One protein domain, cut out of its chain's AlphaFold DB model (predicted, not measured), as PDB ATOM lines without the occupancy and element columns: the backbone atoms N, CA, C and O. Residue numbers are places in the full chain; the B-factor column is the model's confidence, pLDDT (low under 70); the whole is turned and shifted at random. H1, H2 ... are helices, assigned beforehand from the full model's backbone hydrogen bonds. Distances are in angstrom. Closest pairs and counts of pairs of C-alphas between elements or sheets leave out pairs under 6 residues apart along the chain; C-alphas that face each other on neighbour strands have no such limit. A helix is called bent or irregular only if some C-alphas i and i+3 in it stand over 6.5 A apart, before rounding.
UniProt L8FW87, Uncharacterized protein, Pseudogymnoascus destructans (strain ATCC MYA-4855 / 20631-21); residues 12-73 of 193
ATOM      1  N   VAL A  12     203.429 175.125 124.857       56.81
ATOM      2  CA  VAL A  12     203.030 173.903 125.571       56.81
ATOM      3  C   VAL A  12     203.896 173.614 126.799       56.81
ATOM      4  O   VAL A  12     203.347 173.247 127.831       56.81
ATOM      5  N   ALA A  13     205.209 173.853 126.744       55.34
ATOM      6  CA  ALA A  13     206.107 173.617 127.876       55.34
ATOM      7  C   ALA A  13     205.821 174.548 129.070       55.34
ATOM      8  O   ALA A  13     206.266 174.275 130.175       55.34
ATOM      9  N   PHE A  14     205.058 175.629 128.880       59.25
ATOM     10  CA  PHE A  14     204.695 176.583 129.938       59.25
ATOM     11  C   PHE A  14     203.237 176.427 130.407       59.25
ATOM     12  O   PHE A  14     202.785 177.172 131.267       59.25
ATOM     13  N   ARG A  15     202.467 175.477 129.858       69.38
ATOM     14  CA  ARG A  15     201.024 175.311 130.130       69.38
ATOM     15  C   ARG A  15     200.741 174.203 131.149       69.38
ATOM     16  O   ARG A  15     199.879 173.362 130.919       69.38
ATOM     17  N   VAL A  16     201.469 174.190 132.267       69.19
ATOM     18  CA  VAL A  16     201.204 173.239 133.364       69.19
ATOM     19  C   VAL A  16     200.077 173.759 134.265       69.19
ATOM     20  O   VAL A  16     199.111 173.053 134.533       69.19
ATOM     21  N   LEU A  17     200.166 175.019 134.706       78.31
ATOM     22  CA  LEU A  17     199.154 175.697 135.523       78.31
ATOM     23  C   LEU A  17     199.328 177.222 135.400       78.31
ATOM     24  O   LEU A  17     200.404 177.691 135.037       78.31
ATOM     25  N   CYS A  18     198.300 178.022 135.699       84.75
ATOM     26  CA  CYS A  18     198.408 179.486 135.738       84.75
ATOM     27  C   CYS A  18     198.294 179.978 137.172       84.75
ATOM     28  O   CYS A  18     197.681 179.313 138.007       84.75
ATOM     29  N   LEU A  19     198.822 181.171 137.444       82.19
ATOM     30  CA  LEU A  19     198.830 181.736 138.796       82.19
ATOM     31  C   LEU A  19     197.422 181.824 139.412       82.19
ATOM     32  O   LEU A  19     197.236 181.461 140.568       82.19
ATOM     33  N   ARG A  20     196.406 182.220 138.631       85.88
ATOM     34  CA  ARG A  20     195.009 182.272 139.101       85.88
ATOM     35  C   ARG A  20     194.443 180.890 139.424       85.88
ATOM     36  O   ARG A  20     193.755 180.738 140.422       85.88
ATOM     37  N   CYS A  21     194.736 179.887 138.599       84.94
ATOM     38  CA  CYS A  21     194.332 178.508 138.864       84.94
ATOM     39  C   CYS A  21     195.042 177.926 140.089       84.94
ATOM     40  O   CYS A  21     194.424 177.192 140.854       84.94
ATOM     41  N   LEU A  22     196.316 178.272 140.298       80.69
ATOM     42  CA  LEU A  22     197.055 177.903 141.503       80.69
ATOM     43  C   LEU A  22     196.417 178.524 142.750       80.69
ATOM     44  O   LEU A  22     196.159 177.816 143.716       80.69
ATOM     45  N   GLN A  23     196.111 179.823 142.705       81.94
ATOM     46  CA  GLN A  23     195.433 180.528 143.795       81.94
ATOM     47  C   GLN A  23     194.050 179.932 144.074       81.94
ATOM     48  O   GLN A  23     193.747 179.613 145.215       81.94
ATOM     49  N   ALA A  24     193.232 179.706 143.044       81.88
ATOM     50  CA  ALA A  24     191.904 179.120 143.212       81.88
ATOM     51  C   ALA A  24     191.960 177.717 143.844       81.88
ATOM     52  O   ALA A  24     191.180 177.411 144.744       81.88
ATOM     53  N   LYS A  25     192.939 176.892 143.445       78.88
ATOM     54  CA  LYS A  25     193.206 175.597 144.087       78.88
ATOM     55  C   LYS A  25     193.687 175.753 145.532       78.88
ATOM     56  O   LYS A  25     193.241 175.000 146.390       78.88
ATOM     57  N   ALA A  26     194.537 176.741 145.823       73.44
ATOM     58  CA  ALA A  26     194.974 177.051 147.187       73.44
ATOM     59  C   ALA A  26     193.824 177.528 148.092       73.44
ATOM     60  O   ALA A  26     193.872 177.316 149.297       73.44
ATOM     61  N   HIS A  27     192.774 178.111 147.515       79.31
ATOM     62  CA  HIS A  27     191.529 178.448 148.209       79.31
ATOM     63  C   HIS A  27     190.534 177.273 148.291       79.31
ATOM     64  O   HIS A  27     189.382 177.474 148.665       79.31
ATOM     65  N   GLY A  28     190.950 176.047 147.949       72.69
ATOM     66  CA  GLY A  28     190.140 174.835 148.105       72.69
ATOM     67  C   GLY A  28     189.088 174.617 147.015       72.69
ATOM     68  O   GLY A  28     188.245 173.729 147.148       72.69
ATOM     69  N   ILE A  29     189.122 175.382 145.920       72.06
ATOM     70  CA  ILE A  29     188.128 175.258 144.851       72.06
ATOM     71  C   ILE A  29     188.579 174.181 143.855       72.06
ATOM     72  O   ILE A  29     189.526 174.368 143.086       72.06
ATOM     73  N   GLN A  30     187.911 173.023 143.875       61.62
ATOM     74  CA  GLN A  30     188.312 171.844 143.091       61.62
ATOM     75  C   GLN A  30     187.778 171.831 141.639       61.62
ATOM     76  O   GLN A  30     188.328 171.122 140.801       61.62
ATOM     77  N   SER A  31     186.762 172.638 141.304       58.69
ATOM     78  CA  SER A  31     186.005 172.558 140.040       58.69
ATOM     79  C   SER A  31     186.409 173.606 138.988       58.69
ATOM     80  O   SER A  31     185.595 174.443 138.583       58.69
ATOM     81  N   HIS A  32     187.667 173.614 138.544       65.06
ATOM     82  CA  HIS A  32     188.106 174.582 137.529       65.06
ATOM     83  C   HIS A  32     188.765 173.932 136.315       65.06
ATOM     84  O   HIS A  32     189.756 173.212 136.455       65.06
ATOM     85  N   ASP A  33     188.258 174.299 135.129       72.12
ATOM     86  CA  ASP A  33     188.813 174.012 133.799       72.12
ATOM     87  C   ASP A  33     190.129 174.771 133.581       72.12
ATOM     88  O   ASP A  33     190.274 175.650 132.725       72.12
ATOM     89  N   CYS A  34     191.134 174.441 134.382       80.44
ATOM     90  CA  CYS A  34     192.503 174.931 134.263       80.44
ATOM     91  C   CYS A  34     193.253 174.234 133.117       80.44
ATOM     92  O   CYS A  34     194.437 173.938 133.227       80.44
ATOM     93  N   VAL A  35     192.540 173.971 132.021       84.50
ATOM     94  CA  VAL A  35     193.006 173.291 130.815       84.50
ATOM     95  C   VAL A  35     193.165 174.332 129.713       84.50
ATOM     96  O   VAL A  35     192.305 175.197 129.532       84.50
ATOM     97  N   TRP A  36     194.274 174.280 128.979       85.75
ATOM     98  CA  TRP A  36     194.480 175.110 127.791       85.75
ATOM     99  C   TRP A  36     193.977 174.387 126.550       85.75
ATOM    100  O   TRP A  36     194.315 173.225 126.337       85.75
ATOM    101  N   SER A  37     193.261 175.099 125.678       78.62
ATOM    102  CA  SER A  37     193.097 174.647 124.296       78.62
ATOM    103  C   SER A  37     194.396 174.866 123.512       78.62
ATOM    104  O   SER A  37     195.207 175.742 123.839       78.62
ATOM    105  N   SER A  38     194.602 174.097 122.443       74.69
ATOM    106  CA  SER A  38     195.758 174.258 121.546       74.69
ATOM    107  C   SER A  38     195.796 175.633 120.867       74.69
ATOM    108  O   SER A  38     196.872 176.144 120.566       74.69
ATOM    109  N   THR A  39     194.635 176.262 120.689       77.81
ATOM    110  CA  THR A  39     194.450 177.537 119.984       77.81
ATOM    111  C   THR A  39     194.456 178.766 120.893       77.81
ATOM    112  O   THR A  39     194.565 179.883 120.396       77.81
ATOM    113  N   SER A  40     194.358 178.596 122.216       79.81
ATOM    114  CA  SER A  40     194.296 179.708 123.171       79.81
ATOM    115  C   SER A  40     195.611 179.887 123.926       79.81
ATOM    116  O   SER A  40     196.297 178.925 124.271       79.81
ATOM    117  N   SER A  41     195.951 181.139 124.231       79.12
ATOM    118  CA  SER A  41     197.005 181.488 125.192       79.12
ATOM    119  C   SER A  41     196.516 181.450 126.649       79.12
ATOM    120  O   SER A  41     197.330 181.512 127.571       79.12
ATOM    121  N   LYS A  42     195.204 181.301 126.877       86.44
ATOM    122  CA  LYS A  42     194.558 181.262 128.199       86.44
ATOM    123  C   LYS A  42     193.964 179.881 128.502       86.44
ATOM    124  O   LYS A  42     193.489 179.200 127.596       86.44
ATOM    125  N   CYS A  43     193.927 179.500 129.781       88.06
ATOM    126  CA  CYS A  43     193.155 178.335 130.222       88.06
ATOM    127  C   CYS A  43     191.643 178.610 130.167       88.06
ATOM    128  O   CYS A  43     191.223 179.774 130.160       88.06
ATOM    129  N   GLY A  44     190.824 177.555 130.169       87.25
ATOM    130  CA  GLY A  44     189.358 177.643 130.175       87.25
ATOM    131  C   GLY A  44     188.828 178.534 131.302       87.25
ATOM    132  O   GLY A  44     188.049 179.450 131.052       87.25
ATOM    133  N   TYR A  45     189.368 178.372 132.511       87.38
ATOM    134  CA  TYR A  45     189.011 179.169 133.688       87.38
ATOM    135  C   TYR A  45     189.273 180.677 133.534       87.38
ATOM    136  O   TYR A  45     188.456 181.510 133.929       87.38
ATOM    137  N   CYS A  46     190.418 181.061 132.965       88.69
ATOM    138  CA  CYS A  46     190.714 182.474 132.729       88.69
ATOM    139  C   CYS A  46     189.922 183.036 131.546       88.69
ATOM    140  O   CYS A  46     189.605 184.226 131.543       88.69
ATOM    141  N   THR A  47     189.618 182.187 130.561       89.25
ATOM    142  CA  THR A  47     188.832 182.540 129.374       89.25
ATOM    143  C   THR A  47     187.394 182.865 129.762       89.25
ATOM    144  O   THR A  47     186.929 183.949 129.425       89.25
ATOM    145  N   SER A  48     186.732 182.009 130.550       87.44
ATOM    146  CA  SER A  48     185.349 182.232 131.002       87.44
ATOM    147  C   SER A  48     185.186 183.499 131.844       87.44
ATOM    148  O   SER A  48     184.164 184.166 131.770       87.44
ATOM    149  N   GLN A  49     186.219 183.875 132.600       87.31
ATOM    150  CA  GLN A  49     186.215 185.074 133.443       87.31
ATOM    151  C   GLN A  49     186.795 186.326 132.777       87.31
ATOM    152  O   GLN A  49     186.979 187.337 133.451       87.31
ATOM    153  N   HIS A  50     187.165 186.262 131.494       88.06
ATOM    154  CA  HIS A  50     187.766 187.385 130.763       88.06
ATOM    155  C   HIS A  50     189.011 187.970 131.467       88.06
ATOM    156  O   HIS A  50     189.347 189.144 131.337       88.06
ATOM    157  N   SER A  51     189.740 187.128 132.200       86.38
ATOM    158  CA  SER A  51     190.845 187.546 133.068       86.38
ATOM    159  C   SER A  51     192.217 187.357 132.405       86.38
ATOM    160  O   SER A  51     192.341 186.606 131.423       86.38
ATOM    161  N   PRO A  52     193.276 188.039 132.888       85.69
ATOM    162  CA  PRO A  52     194.641 187.741 132.467       85.69
ATOM    163  C   PRO A  52     195.040 186.325 132.906       85.69
ATOM    164  O   PRO A  52     194.738 185.893 134.019       85.69
ATOM    165  N   CYS A  53     195.730 185.601 132.022       86.38
ATOM    166  CA  CYS A  53     196.209 184.246 132.275       86.38
ATOM    167  C   CYS A  53     197.739 184.253 132.258       86.38
ATOM    168  O   CYS A  53     198.337 184.438 131.201       86.38
ATOM    169  N   VAL A  54     198.357 184.090 133.429       86.31
ATOM    170  CA  VAL A  54     199.818 184.054 133.574       86.31
ATOM    171  C   VAL A  54     200.248 182.596 133.759       86.31
ATOM    172  O   VAL A  54     200.021 182.058 134.848       86.31
ATOM    173  N   PRO A  55     200.788 181.931 132.719       80.88
ATOM    174  CA  PRO A  55     201.294 180.567 132.832       80.88
ATOM    175  C   PRO A  55     202.500 180.514 133.774       80.88
ATOM    176  O   PRO A  55     203.368 181.386 133.725       80.88
ATOM    177  N   LEU A  56     202.550 179.497 134.632       75.44
ATOM    178  CA  LEU A  56     203.698 179.236 135.490       75.44
ATOM    179  C   LEU A  56     204.766 178.484 134.683       75.44
ATOM    180  O   LEU A  56     204.457 177.445 134.093       75.44
ATOM    181  N   PRO A  57     206.012 178.983 134.637       69.38
ATOM    182  CA  PRO A  57     207.089 178.278 133.965       69.38
ATOM    183  C   PRO A  57     207.370 176.913 134.599       69.38
ATOM    184  O   PRO A  57     207.431 176.787 135.818       69.38
ATOM    185  N   TRP A  58     207.604 175.902 133.761       61.44
ATOM    186  CA  TRP A  58     207.904 174.532 134.195       61.44
ATOM    187  C   TRP A  58     209.197 174.411 135.018       61.44
ATOM    188  O   TRP A  58     209.321 173.496 135.824       61.44
ATOM    189  N   PHE A  59     210.149 175.334 134.839       62.09
ATOM    190  CA  PHE A  59     211.432 175.327 135.549       62.09
ATOM    191  C   PHE A  59     211.339 175.848 136.986       62.09
ATOM    192  O   PHE A  59     212.332 175.822 137.704       62.09
ATOM    193  N   LEU A  60     210.158 176.276 137.444       64.31
ATOM    194  CA  LEU A  60     209.932 176.577 138.853       64.31
ATOM    195  C   LEU A  60     209.915 175.310 139.722       64.31
ATOM    196  O   LEU A  60     209.416 175.396 140.818       64.31
ATOM    197  N   GLY A  61     210.406 174.142 139.292       65.81
ATOM    198  CA  GLY A  61     210.236 172.861 139.997       65.81
ATOM    199  C   GLY A  61     210.477 172.916 141.512       65.81
ATOM    200  O   GLY A  61     209.595 172.524 142.272       65.81
ATOM    201  N   GLU A  62     211.611 173.464 141.956       65.06
ATOM    202  CA  GLU A  62     211.938 173.605 143.387       65.06
ATOM    203  C   GLU A  62     211.081 174.668 144.085       65.06
ATOM    204  O   GLU A  62     210.513 174.406 145.140       65.06
ATOM    205  N   GLU A  63     210.888 175.831 143.463       66.44
ATOM    206  CA  GLU A  63     210.018 176.901 143.975       66.44
ATOM    207  C   GLU A  63     208.538 176.479 144.016       66.44
ATOM    208  O   GLU A  63     207.777 176.858 144.897       66.44
ATOM    209  N   PHE A  64     208.109 175.645 143.078       69.81
ATOM    210  CA  PHE A  64     206.771 175.088 142.953       69.81
ATOM    211  C   PHE A  64     206.566 173.985 143.985       69.81
ATOM    212  O   PHE A  64     205.524 173.954 144.633       69.81
ATOM    213  N   ALA A  65     207.572 173.133 144.202       68.62
ATOM    214  CA  ALA A  65     207.589 172.198 145.317       68.62
ATOM    215  C   ALA A  65     207.555 172.942 146.659       68.62
ATOM    216  O   ALA A  65     206.795 172.548 147.538       68.62
ATOM    217  N   ALA A  66     208.280 174.056 146.799       72.75
ATOM    218  CA  ALA A  66     208.235 174.911 147.982       72.75
ATOM    219  C   ALA A  66     206.855 175.565 148.172       72.75
ATOM    220  O   ALA A  66     206.337 175.591 149.285       72.75
ATOM    221  N   LEU A  67     206.205 176.020 147.097       67.56
ATOM    222  CA  LEU A  67     204.838 176.554 147.133       67.56
ATOM    223  C   LEU A  67     203.794 175.481 147.483       67.56
ATOM    224  O   LEU A  67     202.869 175.761 148.244       67.56
ATOM    225  N   LEU A  68     203.937 174.256 146.968       67.94
ATOM    226  CA  LEU A  68     203.083 173.116 147.326       67.94
ATOM    227  C   LEU A  68     203.330 172.650 148.768       67.94
ATOM    228  O   LEU A  68     202.383 172.362 149.495       67.94
ATOM    229  N   ALA A  69     204.581 172.634 149.224       68.81
ATOM    230  CA  ALA A  69     204.919 172.338 150.611       68.81
ATOM    231  C   ALA A  69     204.337 173.406 151.548       68.81
ATOM    232  O   ALA A  69     203.676 173.066 152.528       68.81
ATOM    233  N   ALA A  70     204.462 174.688 151.201       67.31
ATOM    234  CA  ALA A  70     203.825 175.789 151.920       67.31
ATOM    235  C   ALA A  70     202.283 175.725 151.891       67.31
ATOM    236  O   ALA A  70     201.636 176.240 152.801       67.31
ATOM    237  N   GLN A  71     201.685 175.088 150.875       63.03
ATOM    238  CA  GLN A  71     200.250 174.788 150.805       63.03
ATOM    239  C   GLN A  71     199.848 173.627 151.729       63.03
ATOM    240  O   GLN A  71     198.729 173.623 152.234       63.03
ATOM    241  N   SER A  72     200.745 172.668 151.972       59.88
ATOM    242  CA  SER A  72     200.503 171.544 152.890       59.88
ATOM    243  C   SER A  72     200.621 171.914 154.372       59.88
ATOM    244  O   SER A  72     200.202 171.143 155.232       59.88
ATOM    245  N   ILE A  73     201.165 173.097 154.685       69.56
ATOM    246  CA  ILE A  73     201.161 173.627 156.047       69.56
ATOM    247  C   ILE A  73     199.726 174.039 156.369       69.56
ATOM    248  O   ILE A  73     199.219 175.012 155.810       69.56
TER     249      ILE A  73
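What this domain is: This is residues 12 to 73 of the 193 residues of an uncharacterized protein of Pseudogymnoascus destructans (strain ATCC MYA-4855 / 20631-21) (UniProt L8FW87). The longest helix, H3, forms one side and makes a narrow V with the shorter H1, while the small H2 sits among loops on the far side of H1. The 62 printed residues hold three named helices, in the order H1, H2, H3, and no named strand. The class is all helix, though the helices take 28 residues, under half. The whole is compact, with a radius of gyration of the C-alphas of 11.8 A and spans of 34 by 25 by 15 A.

Where its parts are: Find C-alpha 58 at (207.904, 174.532, 134.195); from there H3, residues 58 to 72, runs 20.3 A to C-alpha 72 at (200.503, 171.544, 152.890). H3 is irregular: C-alphas 59 and 62 are 8.0 A apart. H1, residues 19 to 26, starts at (198.830, 181.736, 138.796) and spans 10.4 A. H2 is residues 44 to 48.

How they stand to each other: H3 and H1 are close but not clearly touching; their closest C-alphas, Gln 71 and Ala 26, are 6.8 A apart. They run the same way at a shallow tilt of 27 degrees. H1 and H2 are close but not clearly touching, with the C-alphas of Cys 21 and Tyr 45 closest at 7.5 A. H2 and H3 are apart. Every O i to N i+4 pair is within hydrogen-bond range in H1 and H2, and 9 of 11 in H3.

The domain as a whole: The C-alphas of Thr 39 and Ile 73, the two farthest apart, are 36.9 A apart. The printed part has no cut. The link from H1 to H2, residues 27 to 43, is long. Look for pLDDT under 70 at residues 12 to 16, 30 to 32, 57 to 65 and 67 to 73.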